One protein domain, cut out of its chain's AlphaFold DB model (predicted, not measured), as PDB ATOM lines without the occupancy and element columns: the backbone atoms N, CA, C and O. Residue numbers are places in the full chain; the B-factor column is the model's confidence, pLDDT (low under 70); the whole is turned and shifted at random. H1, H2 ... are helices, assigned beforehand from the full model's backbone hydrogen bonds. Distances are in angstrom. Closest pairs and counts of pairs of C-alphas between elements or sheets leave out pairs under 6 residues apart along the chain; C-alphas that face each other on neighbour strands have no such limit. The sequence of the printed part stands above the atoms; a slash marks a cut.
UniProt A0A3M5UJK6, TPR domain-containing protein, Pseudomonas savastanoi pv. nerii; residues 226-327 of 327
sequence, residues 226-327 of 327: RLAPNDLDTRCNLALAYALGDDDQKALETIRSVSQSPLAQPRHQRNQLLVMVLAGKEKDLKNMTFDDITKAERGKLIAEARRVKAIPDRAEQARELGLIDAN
ATOM      1  N   ARG A 226     113.686 310.838 333.722       96.44
ATOM      2  CA  ARG A 226     112.240 310.748 334.015       96.44
ATOM      3  C   ARG A 226     111.557 312.119 334.008       96.44
ATOM      4  O   ARG A 226     110.429 312.221 333.543       96.44
ATOM      5  N   LEU A 227     112.242 313.161 334.485       94.50
ATOM      6  CA  LEU A 227     111.729 314.538 334.483       94.50
ATOM      7  C   LEU A 227     111.799 315.203 333.097       94.50
ATOM      8  O   LEU A 227     110.974 316.056 332.782       94.50
ATOM      9  N   ALA A 228     112.773 314.823 332.266       93.25
ATOM     10  CA  ALA A 228     112.958 315.328 330.904       93.25
ATOM     11  C   ALA A 228     113.224 314.178 329.905       93.25
ATOM     12  O   ALA A 228     114.356 314.010 329.445       93.25
ATOM     13  N   PRO A 229     112.193 313.396 329.518       92.88
ATOM     14  CA  PRO A 229     112.369 312.141 328.771       92.88
ATOM     15  C   PRO A 229     113.051 312.273 327.412       92.88
ATOM     16  O   PRO A 229     113.664 311.315 326.942       92.88
ATOM     17  N   ASN A 230     112.964 313.447 326.787       90.88
ATOM     18  CA  ASN A 230     113.477 313.708 325.441       90.88
ATOM     19  C   ASN A 230     114.855 314.393 325.430       90.88
ATOM     20  O   ASN A 230     115.339 314.763 324.363       90.88
ATOM     21  N   ASP A 231     115.494 314.569 326.591       91.31
ATOM     22  CA  ASP A 231     116.814 315.188 326.682       91.31
ATOM     23  C   ASP A 231     117.927 314.201 326.277       91.31
ATOM     24  O   ASP A 231     118.357 313.341 327.053       91.31
ATOM     25  N   LEU A 232     118.405 314.337 325.036       94.06
ATOM     26  CA  LEU A 232     119.487 313.516 324.489       94.06
ATOM     27  C   LEU A 232     120.829 313.730 325.198       94.06
ATOM     28  O   LEU A 232     121.616 312.785 325.271       94.06
ATOM     29  N   ASP A 233     121.082 314.917 325.754       91.56
ATOM     30  CA  ASP A 233     122.311 315.187 326.503       91.56
ATOM     31  C   ASP A 233     122.301 314.393 327.821       91.56
ATOM     32  O   ASP A 233     123.295 313.764 328.184       91.56
ATOM     33  N   THR A 234     121.141 314.293 328.483       92.75
ATOM     34  CA  THR A 234     120.975 313.410 329.653       92.75
ATOM     35  C   THR A 234     121.184 311.941 329.298       92.75
ATOM     36  O   THR A 234     121.840 311.219 330.047       92.75
ATOM     37  N   ARG A 235     120.666 311.482 328.152       96.06
ATOM     38  CA  ARG A 235     120.899 310.102 327.693       96.06
ATOM     39  C   ARG A 235     122.377 309.838 327.391       96.06
ATOM     40  O   ARG A 235     122.858 308.760 327.720       96.06
ATOM     41  N   CYS A 236     123.108 310.808 326.830       95.00
ATOM     42  CA  CYS A 236     124.563 310.704 326.664       95.00
ATOM     43  C   CYS A 236     125.273 310.555 328.013       95.00
ATOM     44  O   CYS A 236     126.101 309.660 328.165       95.00
ATOM     45  N   ASN A 237     124.920 311.388 328.995       94.44
ATOM     46  CA  ASN A 237     125.507 311.333 330.334       94.44
ATOM     47  C   ASN A 237     125.222 310.000 331.031       94.44
ATOM     48  O   ASN A 237     126.106 309.435 331.665       94.44
ATOM     49  N   LEU A 238     124.014 309.461 330.860       96.88
ATOM     50  CA  LEU A 238     123.651 308.145 331.377       96.88
ATOM     51  C   LEU A 238     124.429 307.017 330.678       96.88
ATOM     52  O   LEU A 238     124.935 306.126 331.350       96.88
ATOM     53  N   ALA A 239     124.586 307.069 329.351       97.38
ATOM     54  CA  ALA A 239     125.401 306.101 328.615       97.38
ATOM     55  C   ALA A 239     126.873 306.131 329.056       97.38
ATOM     56  O   ALA A 239     127.497 305.081 329.206       97.38
ATOM     57  N   LEU A 240     127.413 307.327 329.304       94.75
ATOM     58  CA  LEU A 240     128.750 307.500 329.861       94.75
ATOM     59  C   LEU A 240     128.846 306.937 331.285       94.75
ATOM     60  O   LEU A 240     129.809 306.243 331.593       94.75
ATOM     61  N   ALA A 241     127.841 307.180 332.130       95.88
ATOM     62  CA  ALA A 241     127.773 306.629 333.483       95.88
ATOM     63  C   ALA A 241     127.724 305.093 333.495       95.88
ATOM     64  O   ALA A 241     128.346 304.473 334.354       95.88
ATOM     65  N   TYR A 242     127.031 304.476 332.533       97.81
ATOM     66  CA  TYR A 242     127.053 303.024 332.350       97.81
ATOM     67  C   TYR A 242     128.437 302.524 331.926       97.81
ATOM     68  O   TYR A 242     128.954 301.602 332.546       97.81
ATOM     69  N   ALA A 243     129.080 303.166 330.944       95.44
ATOM     70  CA  ALA A 243     130.413 302.762 330.487       95.44
ATOM     71  C   ALA A 243     131.474 302.899 331.595       95.44
ATOM     72  O   ALA A 243     132.310 302.020 331.779       95.44
ATOM     73  N   LEU A 244     131.419 303.980 332.378       92.75
ATOM     74  CA  LEU A 244     132.293 304.185 333.540       92.75
ATOM     75  C   LEU A 244     131.935 303.290 334.735       92.75
ATOM     76  O   LEU A 244     132.722 303.215 335.675       92.75
ATOM     77  N   GLY A 245     130.782 302.621 334.711       94.00
ATOM     78  CA  GLY A 245     130.364 301.606 335.681       94.00
ATOM     79  C   GLY A 245     130.501 300.169 335.168       94.00
ATOM     80  O   GLY A 245     129.941 299.271 335.782       94.00
ATOM     81  N   ASP A 246     131.194 299.953 334.042       93.31
ATOM     82  CA  ASP A 246     131.362 298.650 333.371       93.31
ATOM     83  C   ASP A 246     130.060 297.974 332.897       93.31
ATOM     84  O   ASP A 246     130.057 296.798 332.530       93.31
ATOM     85  N   ASP A 247     128.946 298.710 332.830       96.31
ATOM     86  CA  ASP A 247     127.698 298.238 332.220       96.31
ATOM     87  C   ASP A 247     127.706 298.538 330.712       96.31
ATOM     88  O   ASP A 247     126.930 299.338 330.177       96.31
ATOM     89  N   ASP A 248     128.644 297.900 330.009       96.19
ATOM     90  CA  ASP A 248     128.883 298.110 328.579       96.19
ATOM     91  C   ASP A 248     127.629 297.843 327.738       96.19
ATOM     92  O   ASP A 248     127.382 298.518 326.735       96.19
ATOM     93  N   GLN A 249     126.805 296.875 328.148       97.38
ATOM     94  CA  GLN A 249     125.570 296.546 327.447       97.38
ATOM     95  C   GLN A 249     124.596 297.726 327.471       97.38
ATOM     96  O   GLN A 249     124.165 298.174 326.400       97.38
ATOM     97  N   LYS A 250     124.282 298.271 328.656       97.81
ATOM     98  CA  LYS A 250     123.385 299.430 328.754       97.81
ATOM     99  C   LYS A 250     124.002 300.684 328.160       97.81
ATOM    100  O   LYS A 250     123.276 301.479 327.560       97.81
ATOM    101  N   ALA A 251     125.318 300.864 328.270       97.81
ATOM    102  CA  ALA A 251     126.018 301.982 327.643       97.81
ATOM    103  C   ALA A 251     125.794 301.997 326.123       97.81
ATOM    104  O   ALA A 251     125.371 303.009 325.555       97.81
ATOM    105  N   LEU A 252     126.011 300.853 325.468       96.81
ATOM    106  CA  LEU A 252     125.879 300.696 324.019       96.81
ATOM    107  C   LEU A 252     124.425 300.770 323.541       96.81
ATOM    108  O   LEU A 252     124.155 301.342 322.484       96.81
ATOM    109  N   GLU A 253     123.484 300.213 324.301       96.81
ATOM    110  CA  GLU A 253     122.054 300.346 324.012       96.81
ATOM    111  C   GLU A 253     121.607 301.811 324.106       96.81
ATOM    112  O   GLU A 253     121.027 302.358 323.160       96.81
ATOM    113  N   THR A 254     121.955 302.480 325.209       97.12
ATOM    114  CA  THR A 254     121.565 303.870 325.468       97.12
ATOM    115  C   THR A 254     122.137 304.800 324.402       97.12
ATOM    116  O   THR A 254     121.400 305.610 323.830       97.12
ATOM    117  N   ILE A 255     123.422 304.664 324.061       95.88
ATOM    118  CA  ILE A 255     124.063 305.554 323.088       95.88
ATOM    119  C   ILE A 255     123.579 305.312 321.655       95.88
ATOM    120  O   ILE A 255     123.460 306.258 320.873       95.88
ATOM    121  N   ARG A 256     123.207 304.067 321.317       94.50
ATOM    122  CA  ARG A 256     122.557 303.755 320.039       94.50
ATOM    123  C   ARG A 256     121.230 304.499 319.910       94.50
ATOM    124  O   ARG A 256     121.000 305.113 318.869       94.50
ATOM    125  N   SER A 257     120.413 304.517 320.965       95.25
ATOM    126  CA  SER A 257     119.132 305.241 320.956       95.25
ATOM    127  C   SER A 257     119.305 306.747 320.716       95.25
ATOM    128  O   SER A 257     118.481 307.367 320.045       95.25
ATOM    129  N   VAL A 258     120.400 307.337 321.217       95.00
ATOM    130  CA  VAL A 258     120.746 308.738 320.947       95.00
ATOM    131  C   VAL A 258     121.094 308.926 319.472       95.00
ATOM    132  O   VAL A 258     120.560 309.830 318.838       95.00
ATOM    133  N   SER A 259     121.945 308.059 318.915       90.44
ATOM    134  CA  SER A 259     122.406 308.171 317.522       90.44
ATOM    135  C   SER A 259     121.302 307.993 316.476       90.44
ATOM    136  O   SER A 259     121.396 308.543 315.386       90.44
ATOM    137  N   GLN A 260     120.242 307.254 316.814       91.81
ATOM    138  CA  GLN A 260     119.081 307.029 315.950       91.81
ATOM    139  C   GLN A 260     118.028 308.141 316.054       91.81
ATOM    140  O   GLN A 260     117.045 308.132 315.314       91.81
ATOM    141  N   SER A 261     118.192 309.091 316.980       93.38
ATOM    142  CA  SER A 261     117.237 310.179 317.146       93.38
ATOM    143  C   SER A 261     117.372 311.210 316.019       93.38
ATOM    144  O   SER A 261     118.481 311.676 315.761       93.38
ATOM    145  N   PRO A 262     116.262 311.686 315.423       92.00
ATOM    146  CA  PRO A 262     116.304 312.794 314.464       92.00
ATOM    147  C   PRO A 262     116.728 314.126 315.106       92.00
ATOM    148  O   PRO A 262     117.048 315.074 314.400       92.00
ATOM    149  N   LEU A 263     116.734 314.210 316.442       91.69
ATOM    150  CA  LEU A 263     117.204 315.375 317.196       91.69
ATOM    151  C   LEU A 263     118.700 315.289 317.534       91.69
ATOM    152  O   LEU A 263     119.217 316.139 318.265       91.69
ATOM    153  N   ALA A 264     119.396 314.250 317.059       91.06
ATOM    154  CA  ALA A 264     120.815 314.093 317.310       91.06
ATOM    155  C   ALA A 264     121.622 315.237 316.676       91.06
ATOM    156  O   ALA A 264     121.336 315.698 315.577       91.06
ATOM    157  N   GLN A 265     122.644 315.701 317.392       87.94
ATOM    158  CA  GLN A 265     123.512 316.802 316.991       87.94
ATOM    159  C   GLN A 265     124.966 316.313 316.945       87.94
ATOM    160  O   GLN A 265     125.286 315.318 317.605       87.94
ATOM    161  N   PRO A 266     125.879 317.026 316.260       85.12
ATOM    162  CA  PRO A 266     127.277 316.609 316.117       85.12
ATOM    163  C   PRO A 266     127.981 316.292 317.449       85.12
ATOM    164  O   PRO A 266     128.815 315.391 317.535       85.12
ATOM    165  N   ARG A 267     127.627 316.994 318.537       84.38
ATOM    166  CA  ARG A 267     128.172 316.703 319.876       84.38
ATOM    167  C   ARG A 267     127.806 315.301 320.383       84.38
ATOM    168  O   ARG A 267     128.620 314.673 321.050       84.38
ATOM    169  N   HIS A 268     126.634 314.776 320.024       90.31
ATOM    170  CA  HIS A 268     126.225 313.429 320.418       90.31
ATOM    171  C   HIS A 268     127.056 312.363 319.693       90.31
ATOM    172  O   HIS A 268     127.360 311.333 320.285       90.31
ATOM    173  N   GLN A 269     127.495 312.622 318.455       87.88
ATOM    174  CA  GLN A 269     128.396 311.722 317.726       87.88
ATOM    175  C   GLN A 269     129.776 311.625 318.401       87.88
ATOM    176  O   GLN A 269     130.347 310.536 318.497       87.88
ATOM    177  N   ARG A 270     130.299 312.746 318.925       87.81
ATOM    178  CA  ARG A 270     131.535 312.754 319.733       87.81
ATOM    179  C   ARG A 270     131.369 311.925 321.011       87.81
ATOM    180  O   ARG A 270     132.195 311.056 321.280       87.81
ATOM    181  N   ASN A 271     130.269 312.129 321.739       89.25
ATOM    182  CA  ASN A 271     129.954 311.342 322.937       89.25
ATOM    183  C   ASN A 271     129.787 309.851 322.614       89.25
ATOM    184  O   ASN A 271     130.230 309.000 323.380       89.25
ATOM    185  N   GLN A 272     129.201 309.523 321.461       91.56
ATOM    186  CA  GLN A 272     129.053 308.143 321.016       91.56
ATOM    187  C   GLN A 272     130.390 307.455 320.786       91.56
ATOM    188  O   GLN A 272     130.589 306.337 321.257       91.56
ATOM    189  N   LEU A 273     131.316 308.131 320.108       92.44
ATOM    190  CA  LEU A 273     132.670 307.631 319.910       92.44
ATOM    191  C   LEU A 273     133.341 307.331 321.251       92.44
ATOM    192  O   LEU A 273     133.862 306.232 321.436       92.44
ATOM    193  N   LEU A 274     133.279 308.280 322.188       92.44
ATOM    194  CA  LEU A 274     133.837 308.115 323.526       92.44
ATOM    195  C   LEU A 274     133.246 306.888 324.235       92.44
ATOM    196  O   LEU A 274     133.995 305.998 324.636       92.44
ATOM    197  N   VAL A 275     131.916 306.805 324.337       95.00
ATOM    198  CA  VAL A 275     131.220 305.692 325.004       95.00
ATOM    199  C   VAL A 275     131.574 304.352 324.361       95.00
ATOM    200  O   VAL A 275     131.845 303.389 325.069       95.00
ATOM    201  N   MET A 276     131.640 304.277 323.030       95.75
ATOM    202  CA  MET A 276     131.999 303.039 322.333       95.75
ATOM    203  C   MET A 276     133.443 302.604 322.598       95.75
ATOM    204  O   MET A 276     133.703 301.408 322.706       95.75
ATOM    205  N   VAL A 277     134.387 303.542 322.717       95.56
ATOM    206  CA  VAL A 277     135.771 303.215 323.096       95.56
ATOM    207  C   VAL A 277     135.825 302.710 324.535       95.56
ATOM    208  O   VAL A 277     136.397 301.639 324.773       95.56
ATOM    209  N   LEU A 278     135.195 303.431 325.471       94.06
ATOM    210  CA  LEU A 278     135.112 303.042 326.882       94.06
ATOM    211  C   LEU A 278     134.500 301.638 327.026       94.06
ATOM    212  O   LEU A 278     135.126 300.780 327.643       94.06
ATOM    213  N   ALA A 279     133.423 301.343 326.294       95.81
ATOM    214  CA  ALA A 279     132.761 300.034 326.258       95.81
ATOM    215  C   ALA A 279     133.452 298.971 325.368       95.81
ATOM    216  O   ALA A 279     132.891 297.924 325.047       95.81
ATOM    217  N   GLY A 280     134.668 299.237 324.870       94.44
ATOM    218  CA  GLY A 280     135.473 298.250 324.133       94.44
ATOM    219  C   GLY A 280     134.996 297.921 322.713       94.44
ATOM    220  O   GLY A 280     135.516 296.995 322.088       94.44
ATOM    221  N   LYS A 281     134.063 298.697 322.160       95.56
ATOM    222  CA  LYS A 281     133.517 298.564 320.798       95.56
ATOM    223  C   LYS A 281     134.164 299.505 319.788       95.56
ATOM    224  O   LYS A 281     133.562 299.877 318.787       95.56
ATOM    225  N   GLU A 282     135.424 299.868 320.003       93.81
ATOM    226  CA  GLU A 282     136.134 300.776 319.101       93.81
ATOM    227  C   GLU A 282     136.170 300.266 317.648       93.81
ATOM    228  O   GLU A 282     136.048 301.049 316.708       93.81
ATOM    229  N   LYS A 283     136.313 298.949 317.438       93.19
ATOM    230  CA  LYS A 283     136.372 298.364 316.086       93.19
ATOM    231  C   LYS A 283     135.125 298.690 315.257       93.19
ATOM    232  O   LYS A 283     135.250 298.879 314.047       93.19
ATOM    233  N   ASP A 284     133.974 298.822 315.910       92.69
ATOM    234  CA  ASP A 284     132.684 299.070 315.269       92.69
ATOM    235  C   ASP A 284     132.592 300.507 314.719       92.69
ATOM    236  O   ASP A 284     131.887 300.746 313.739       92.69
ATOM    237  N   LEU A 285     133.392 301.448 315.246       91.06
ATOM    238  CA  LEU A 285     133.459 302.840 314.772       91.06
ATOM    239  C   LEU A 285     133.905 302.962 313.308       91.06
ATOM    240  O   LEU A 285     133.653 303.982 312.667       91.06
ATOM    241  N   LYS A 286     134.588 301.946 312.763       87.50
ATOM    242  CA  LYS A 286     135.002 301.924 311.351       87.50
ATOM    243  C   LYS A 286     133.821 301.784 310.393       87.50
ATOM    244  O   LYS A 286     133.917 302.252 309.264       87.50
ATOM    245  N   ASN A 287     132.735 301.169 310.855       86.69
ATOM    246  CA  ASN A 287     131.536 300.902 310.063       86.69
ATOM    247  C   ASN A 287     130.480 302.005 310.223       86.69
ATOM    248  O   ASN A 287     129.378 301.885 309.697       86.69
ATOM    249  N   MET A 288     130.803 303.060 310.972       87.19
ATOM    250  CA  MET A 288     129.901 304.161 311.267       87.19
ATOM    251  C   MET A 288     130.277 305.428 310.503       87.19
ATOM    252  O   MET A 288     131.454 305.749 310.297       87.19
ATOM    253  N   THR A 289     129.242 306.182 310.148       82.94
ATOM    254  CA  THR A 289     129.361 307.488 309.508       82.94
ATOM    255  C   THR A 289     129.395 308.588 310.568       82.94
ATOM    256  O   THR A 289     128.627 308.565 311.524       82.94
ATOM    257  N   PHE A 290     130.311 309.542 310.400       83.25
ATOM    258  CA  PHE A 290     130.433 310.730 311.247       83.25
ATOM    259  C   PHE A 290     130.587 311.931 310.318       83.25
ATOM    260  O   PHE A 290     131.713 312.306 309.985       83.25
ATOM    261  N   ASP A 291     129.462 312.455 309.840       79.25
ATOM    262  CA  ASP A 291     129.431 313.483 308.791       79.25
ATOM    263  C   ASP A 291     130.126 314.782 309.227       79.25
ATOM    264  O   ASP A 291     130.794 315.435 308.428       79.25
ATOM    265  N   ASP A 292     130.075 315.089 310.525       80.50
ATOM    266  CA  ASP A 292     130.586 316.338 311.095       80.50
ATOM    267  C   ASP A 292     131.974 316.208 311.746       80.50
ATOM    268  O   ASP A 292     132.472 317.162 312.349       80.50
ATOM    269  N   ILE A 293     132.608 315.028 311.672       82.25
ATOM    270  CA  ILE A 293     133.911 314.758 312.302       82.25
ATOM    271  C   ILE A 293     134.893 314.238 311.256       82.25
ATOM    272  O   ILE A 293     134.802 313.099 310.777       82.25
ATOM    273  N   THR A 294     135.908 315.052 310.959       88.69
ATOM    274  CA  THR A 294     136.964 314.679 310.009       88.69
ATOM    275  C   THR A 294     137.691 313.408 310.456       88.69
ATOM    276  O   THR A 294     137.819 313.118 311.646       88.69
ATOM    277  N   LYS A 295     138.253 312.646 309.510       89.44
ATOM    278  CA  LYS A 295     139.031 311.433 309.828       89.44
ATOM    279  C   LYS A 295     140.184 311.712 310.806       89.44
ATOM    280  O   LYS A 295     140.441 310.903 311.694       89.44
ATOM    281  N   ALA A 296     140.863 312.850 310.645       89.62
ATOM    282  CA  ALA A 296     141.960 313.258 311.520       89.62
ATOM    283  C   ALA A 296     141.467 313.570 312.943       89.62
ATOM    284  O   ALA A 296     142.063 313.103 313.911       89.62
ATOM    285  N   GLU A 297     140.365 314.310 313.075       88.00
ATOM    286  CA  GLU A 297     139.744 314.608 314.370       88.00
ATOM    287  C   GLU A 297     139.231 313.339 315.057       88.00
ATOM    288  O   GLU A 297     139.523 313.117 316.228       88.00
ATOM    289  N   ARG A 298     138.578 312.442 314.311       89.94
ATOM    290  CA  ARG A 298     138.132 311.134 314.811       89.94
ATOM    291  C   ARG A 298     139.291 310.325 315.390       89.94
ATOM    292  O   ARG A 298     139.166 309.754 316.466       89.94
ATOM    293  N   GLY A 299     140.435 310.308 314.701       90.38
ATOM    294  CA  GLY A 299     141.648 309.651 315.188       90.38
ATOM    295  C   GLY A 299     142.154 310.234 316.513       90.38
ATOM    296  O   GLY A 299     142.542 309.473 317.398       90.38
ATOM    297  N   LYS A 300     142.101 311.564 316.679       90.25
ATOM    298  CA  LYS A 300     142.465 312.234 317.939       90.25
ATOM    299  C   LYS A 300     141.513 311.860 319.076       90.25
ATOM    300  O   LYS A 300     141.991 311.454 320.129       90.25
ATOM    301  N   LEU A 301     140.202 311.922 318.834       88.62
ATOM    302  CA  LEU A 301     139.175 311.579 319.824       88.62
ATOM    303  C   LEU A 301     139.287 310.120 320.284       88.62
ATOM    304  O   LEU A 301     139.211 309.836 321.474       88.62
ATOM    305  N   ILE A 302     139.530 309.186 319.358       91.75
ATOM    306  CA  ILE A 302     139.736 307.770 319.703       91.75
ATOM    307  C   ILE A 302     141.003 307.598 320.544       91.75
ATOM    308  O   ILE A 302     140.993 306.867 321.532       91.75
ATOM    309  N   ALA A 303     142.102 308.256 320.165       91.62
ATOM    310  CA  ALA A 303     143.350 308.185 320.918       91.62
ATOM    311  C   ALA A 303     143.190 308.741 322.341       91.62
ATOM    312  O   ALA A 303     143.727 308.169 323.284       91.62
ATOM    313  N   GLU A 304     142.431 309.821 322.500       90.19
ATOM    314  CA  GLU A 304     142.093 310.397 323.798       90.19
ATOM    315  C   GLU A 304     141.223 309.457 324.637       90.19
ATOM    316  O   GLU A 304     141.608 309.111 325.749       90.19
ATOM    317  N   ALA A 305     140.133 308.938 324.072       91.56
ATOM    318  CA  ALA A 305     139.263 307.989 324.758       91.56
ATOM    319  C   ALA A 305     140.003 306.704 325.185       91.56
ATOM    320  O   ALA A 305     139.741 306.162 326.257       91.56
ATOM    321  N   ARG A 306     140.975 306.232 324.389       93.94
ATOM    322  CA  ARG A 306     141.859 305.115 324.765       93.94
ATOM    323  C   ARG A 306     142.742 305.444 325.959       93.94
ATOM    324  O   ARG A 306     142.909 304.587 326.822       93.94
ATOM    325  N   ARG A 307     143.325 306.651 325.992       93.06
ATOM    326  CA  ARG A 307     144.132 307.101 327.135       93.06
ATOM    327  C   ARG A 307     143.289 307.112 328.398       93.06
ATOM    328  O   ARG A 307     143.717 306.528 329.381       93.06
ATOM    329  N   VAL A 308     142.083 307.677 328.332       90.88
ATOM    330  CA  VAL A 308     141.158 307.686 329.469       90.88
ATOM    331  C   VAL A 308     140.821 306.264 329.904       90.88
ATOM    332  O   VAL A 308     140.998 305.931 331.068       90.88
ATOM    333  N   LYS A 309     140.424 305.382 328.979       92.81
ATOM    334  CA  LYS A 309     140.108 303.979 329.299       92.81
ATOM    335  C   LYS A 309     141.247 303.246 330.021       92.81
ATOM    336  O   LYS A 309     140.985 302.348 330.813       92.81
ATOM    337  N   ALA A 310     142.497 303.587 329.717       94.06
ATOM    338  CA  ALA A 310     143.668 302.947 330.309       94.06
ATOM    339  C   ALA A 310     143.939 303.372 331.764       94.06
ATOM    340  O   ALA A 310     144.756 302.735 332.427       94.06
ATOM    341  N   ILE A 311     143.282 304.423 332.261       93.06
ATOM    342  CA  ILE A 311     143.427 304.896 333.640       93.06
ATOM    343  C   ILE A 311     142.698 303.922 334.579       93.06
ATOM    344  O   ILE A 311     141.505 303.692 334.378       93.06
ATOM    345  N   PRO A 312     143.368 303.353 335.599       90.50
ATOM    346  CA  PRO A 312     142.732 302.402 336.513       90.50
ATOM    347  C   PRO A 312     141.701 303.034 337.459       90.50
ATOM    348  O   PRO A 312     140.695 302.404 337.777       90.50
ATOM    349  N   ASP A 313     141.951 304.262 337.928       91.56
ATOM    350  CA  ASP A 313     141.071 304.961 338.868       91.56
ATOM    351  C   ASP A 313     139.883 305.616 338.145       91.56
ATOM    352  O   ASP A 313     140.055 306.424 337.234       91.56
ATOM    353  N   ARG A 314     138.654 305.303 338.575       86.88
ATOM    354  CA  ARG A 314     137.424 305.806 337.933       86.88
ATOM    355  C   ARG A 314     137.240 307.307 338.107       86.88
ATOM    356  O   ARG A 314     136.750 307.979 337.202       86.88
ATOM    357  N   ALA A 315     137.629 307.839 339.261       86.62
ATOM    358  CA  ALA A 315     137.539 309.269 339.506       86.62
ATOM    359  C   ALA A 315     138.549 310.026 338.623       86.62
ATOM    360  O   ALA A 315     138.242 311.088 338.086       86.62
ATOM    361  N   GLU A 316     139.742 309.469 338.416       88.81
ATOM    362  CA  GLU A 316     140.749 309.993 337.496       88.81
ATOM    363  C   GLU A 316     140.298 309.899 336.037       88.81
ATOM    364  O   GLU A 316     140.391 310.901 335.330       88.81
ATOM    365  N   GLN A 317     139.691 308.781 335.618       88.56
ATOM    366  CA  GLN A 317     139.030 308.680 334.311       88.56
ATOM    367  C   GLN A 317     138.040 309.828 334.103       88.56
ATOM    368  O   GLN A 317     138.115 310.546 333.111       88.56
ATOM    369  N   ALA A 318     137.131 310.031 335.057       83.56
ATOM    370  CA  ALA A 318     136.107 311.064 334.983       83.56
ATOM    371  C   ALA A 318     136.672 312.493 334.919       83.56
ATOM    372  O   ALA A 318     136.109 313.341 334.224       83.56
ATOM    373  N   ARG A 319     137.778 312.770 335.622       82.06
ATOM    374  CA  ARG A 319     138.465 314.072 335.575       82.06
ATOM    375  C   ARG A 319     139.134 314.320 334.226       82.06
ATOM    376  O   ARG A 319     139.003 315.416 333.690       82.06
ATOM    377  N   GLU A 320     139.792 313.309 333.663       84.56
ATOM    378  CA  GLU A 320     140.416 313.393 332.334       84.56
ATOM    379  C   GLU A 320     139.386 313.558 331.214       84.56
ATOM    380  O   GLU A 320     139.701 314.089 330.152       84.56
ATOM    381  N   LEU A 321     138.129 313.187 331.468       79.50
ATOM    382  CA  LEU A 321     137.032 313.493 330.562       79.50
ATOM    383  C   LEU A 321     136.584 314.966 330.593       79.50
ATOM    384  O   LEU A 321     135.538 315.289 330.042       79.50
ATOM    385  N   GLY A 322     137.288 315.871 331.273       66.56
ATOM    386  CA  GLY A 322     136.956 317.299 331.235       66.56
ATOM    387  C   GLY A 322     135.530 317.632 331.696       66.56
ATOM    388  O   GLY A 322     134.997 318.672 331.330       66.56
ATOM    389  N   LEU A 323     134.892 316.777 332.510       58.44
ATOM    390  CA  LEU A 323     133.545 317.025 333.056       58.44
ATOM    391  C   LEU A 323     133.520 318.174 334.084       58.44
ATOM    392  O   LEU A 323     132.458 318.552 334.582       58.44
ATOM    393  N   ILE A 324     134.691 318.735 334.396       44.69
ATOM    394  CA  ILE A 324     134.856 320.019 335.063       44.69
ATOM    395  C   ILE A 324     135.424 320.978 334.019       44.69
ATOM    396  O   ILE A 324     136.594 320.867 333.656       44.69
ATOM    397  N   ASP A 325     134.624 321.952 333.587       35.66
ATOM    398  CA  ASP A 325     135.169 323.171 332.997       35.66
ATOM    399  C   ASP A 325     136.050 323.841 334.064       35.66
ATOM    400  O   ASP A 325     135.554 324.456 335.014       35.66
ATOM    401  N   ALA A 326     137.364 323.661 333.953       31.03
ATOM    402  CA  ALA A 326     138.339 324.458 334.674       31.03
ATOM    403  C   ALA A 326     138.669 325.686 333.817       31.03
ATOM    404  O   ALA A 326     139.448 325.591 332.867       31.03
ATOM    405  N   ASN A 327     138.106 326.820 334.246       29.67
ATOM    406  CA  ASN A 327     138.269 328.202 333.764       29.67
ATOM    407  C   ASN A 327     137.313 328.673 332.668       29.67
ATOM    408  O   ASN A 327     137.449 328.259 331.499       29.67
TER     409      ASN A 327
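This is residues 226 to 327 of the 327 residues of the protein "TPR domain-containing protein" of Pseudomonas savastanoi pv. nerii (UniProt A0A3M5UJK6). The longest helix, H5, packs slantwise on H3, which with H1 and H2 makes a three-helix up-and-down bundle, each helix running against the one before it. Short H4 packs on residues 273 to 276 of H3, short H6 folds back at the end of H5, and the tail of residues 322 to 327 sticks out. The printed part has 102 residues with six named helices, H1 to H6 in chain order, and no named strand: all helix. It is compact, with a radius of gyration of the C-alphas of 13.2 A and spans of 34 by 34 by 33 A.

H5, residues 295 to 309, touches H3, residues 266 to 278, at a steep tilt of 44 degrees, the same way; their closest C-alphas, Leu 274 and Ala 305, are 5.6 A apart. H3 is the hub, touching four helices. It touches H1, residues 232 to 243, at a shallow tilt of 9 degrees, the closest C-alphas being those of Leu 240 and Val 275, 5.7 A. H2, residues 248 to 259, forms helical hairpins with both: Ala 239 and Ala 251 are the closest C-alphas of H1 and H2, 4.3 A, and Ile 255 and Gln 272 those of H2 and H3, 6.0 A. With residues 273 to 276 alone, H3 touches H4, residues 282 to 287; the C-alphas of Met 276 and Glu 282 are closest, 5.7 A. H6, residues 314 to 320, forms a hairpin with H5, and they only just touch, with 3 pairs of C-alphas within 8 A, through residues 308 to 309 of H5 alone; the closest are Val 308 and Gln 317, 5.4 A. The packing is only just mostly aligned, 4 of 6 touching pairs being at a shallow tilt. Every O i to N i+4 pair is within hydrogen-bond range in H1, H2, H3, H5 and H6; H4 has 0 of 2, but 3 of 3 O i to N i+3 pairs.

H5 measures 20.9 A from first to last C-alpha, H3 19.0 A, H1 16.5 A and H2 16.3 A. C-alpha 232, where H1 begins, is at (119.487, 313.516, 324.489), and C-alpha 320, where H6 ends, at (140.416, 313.393, 332.334).

The C-alphas farthest apart, Leu 227 and Ala 296, are 38.0 A apart. The printed part has no cut and no long link. Residues 322 to 327, which stand free, have pLDDT under 70.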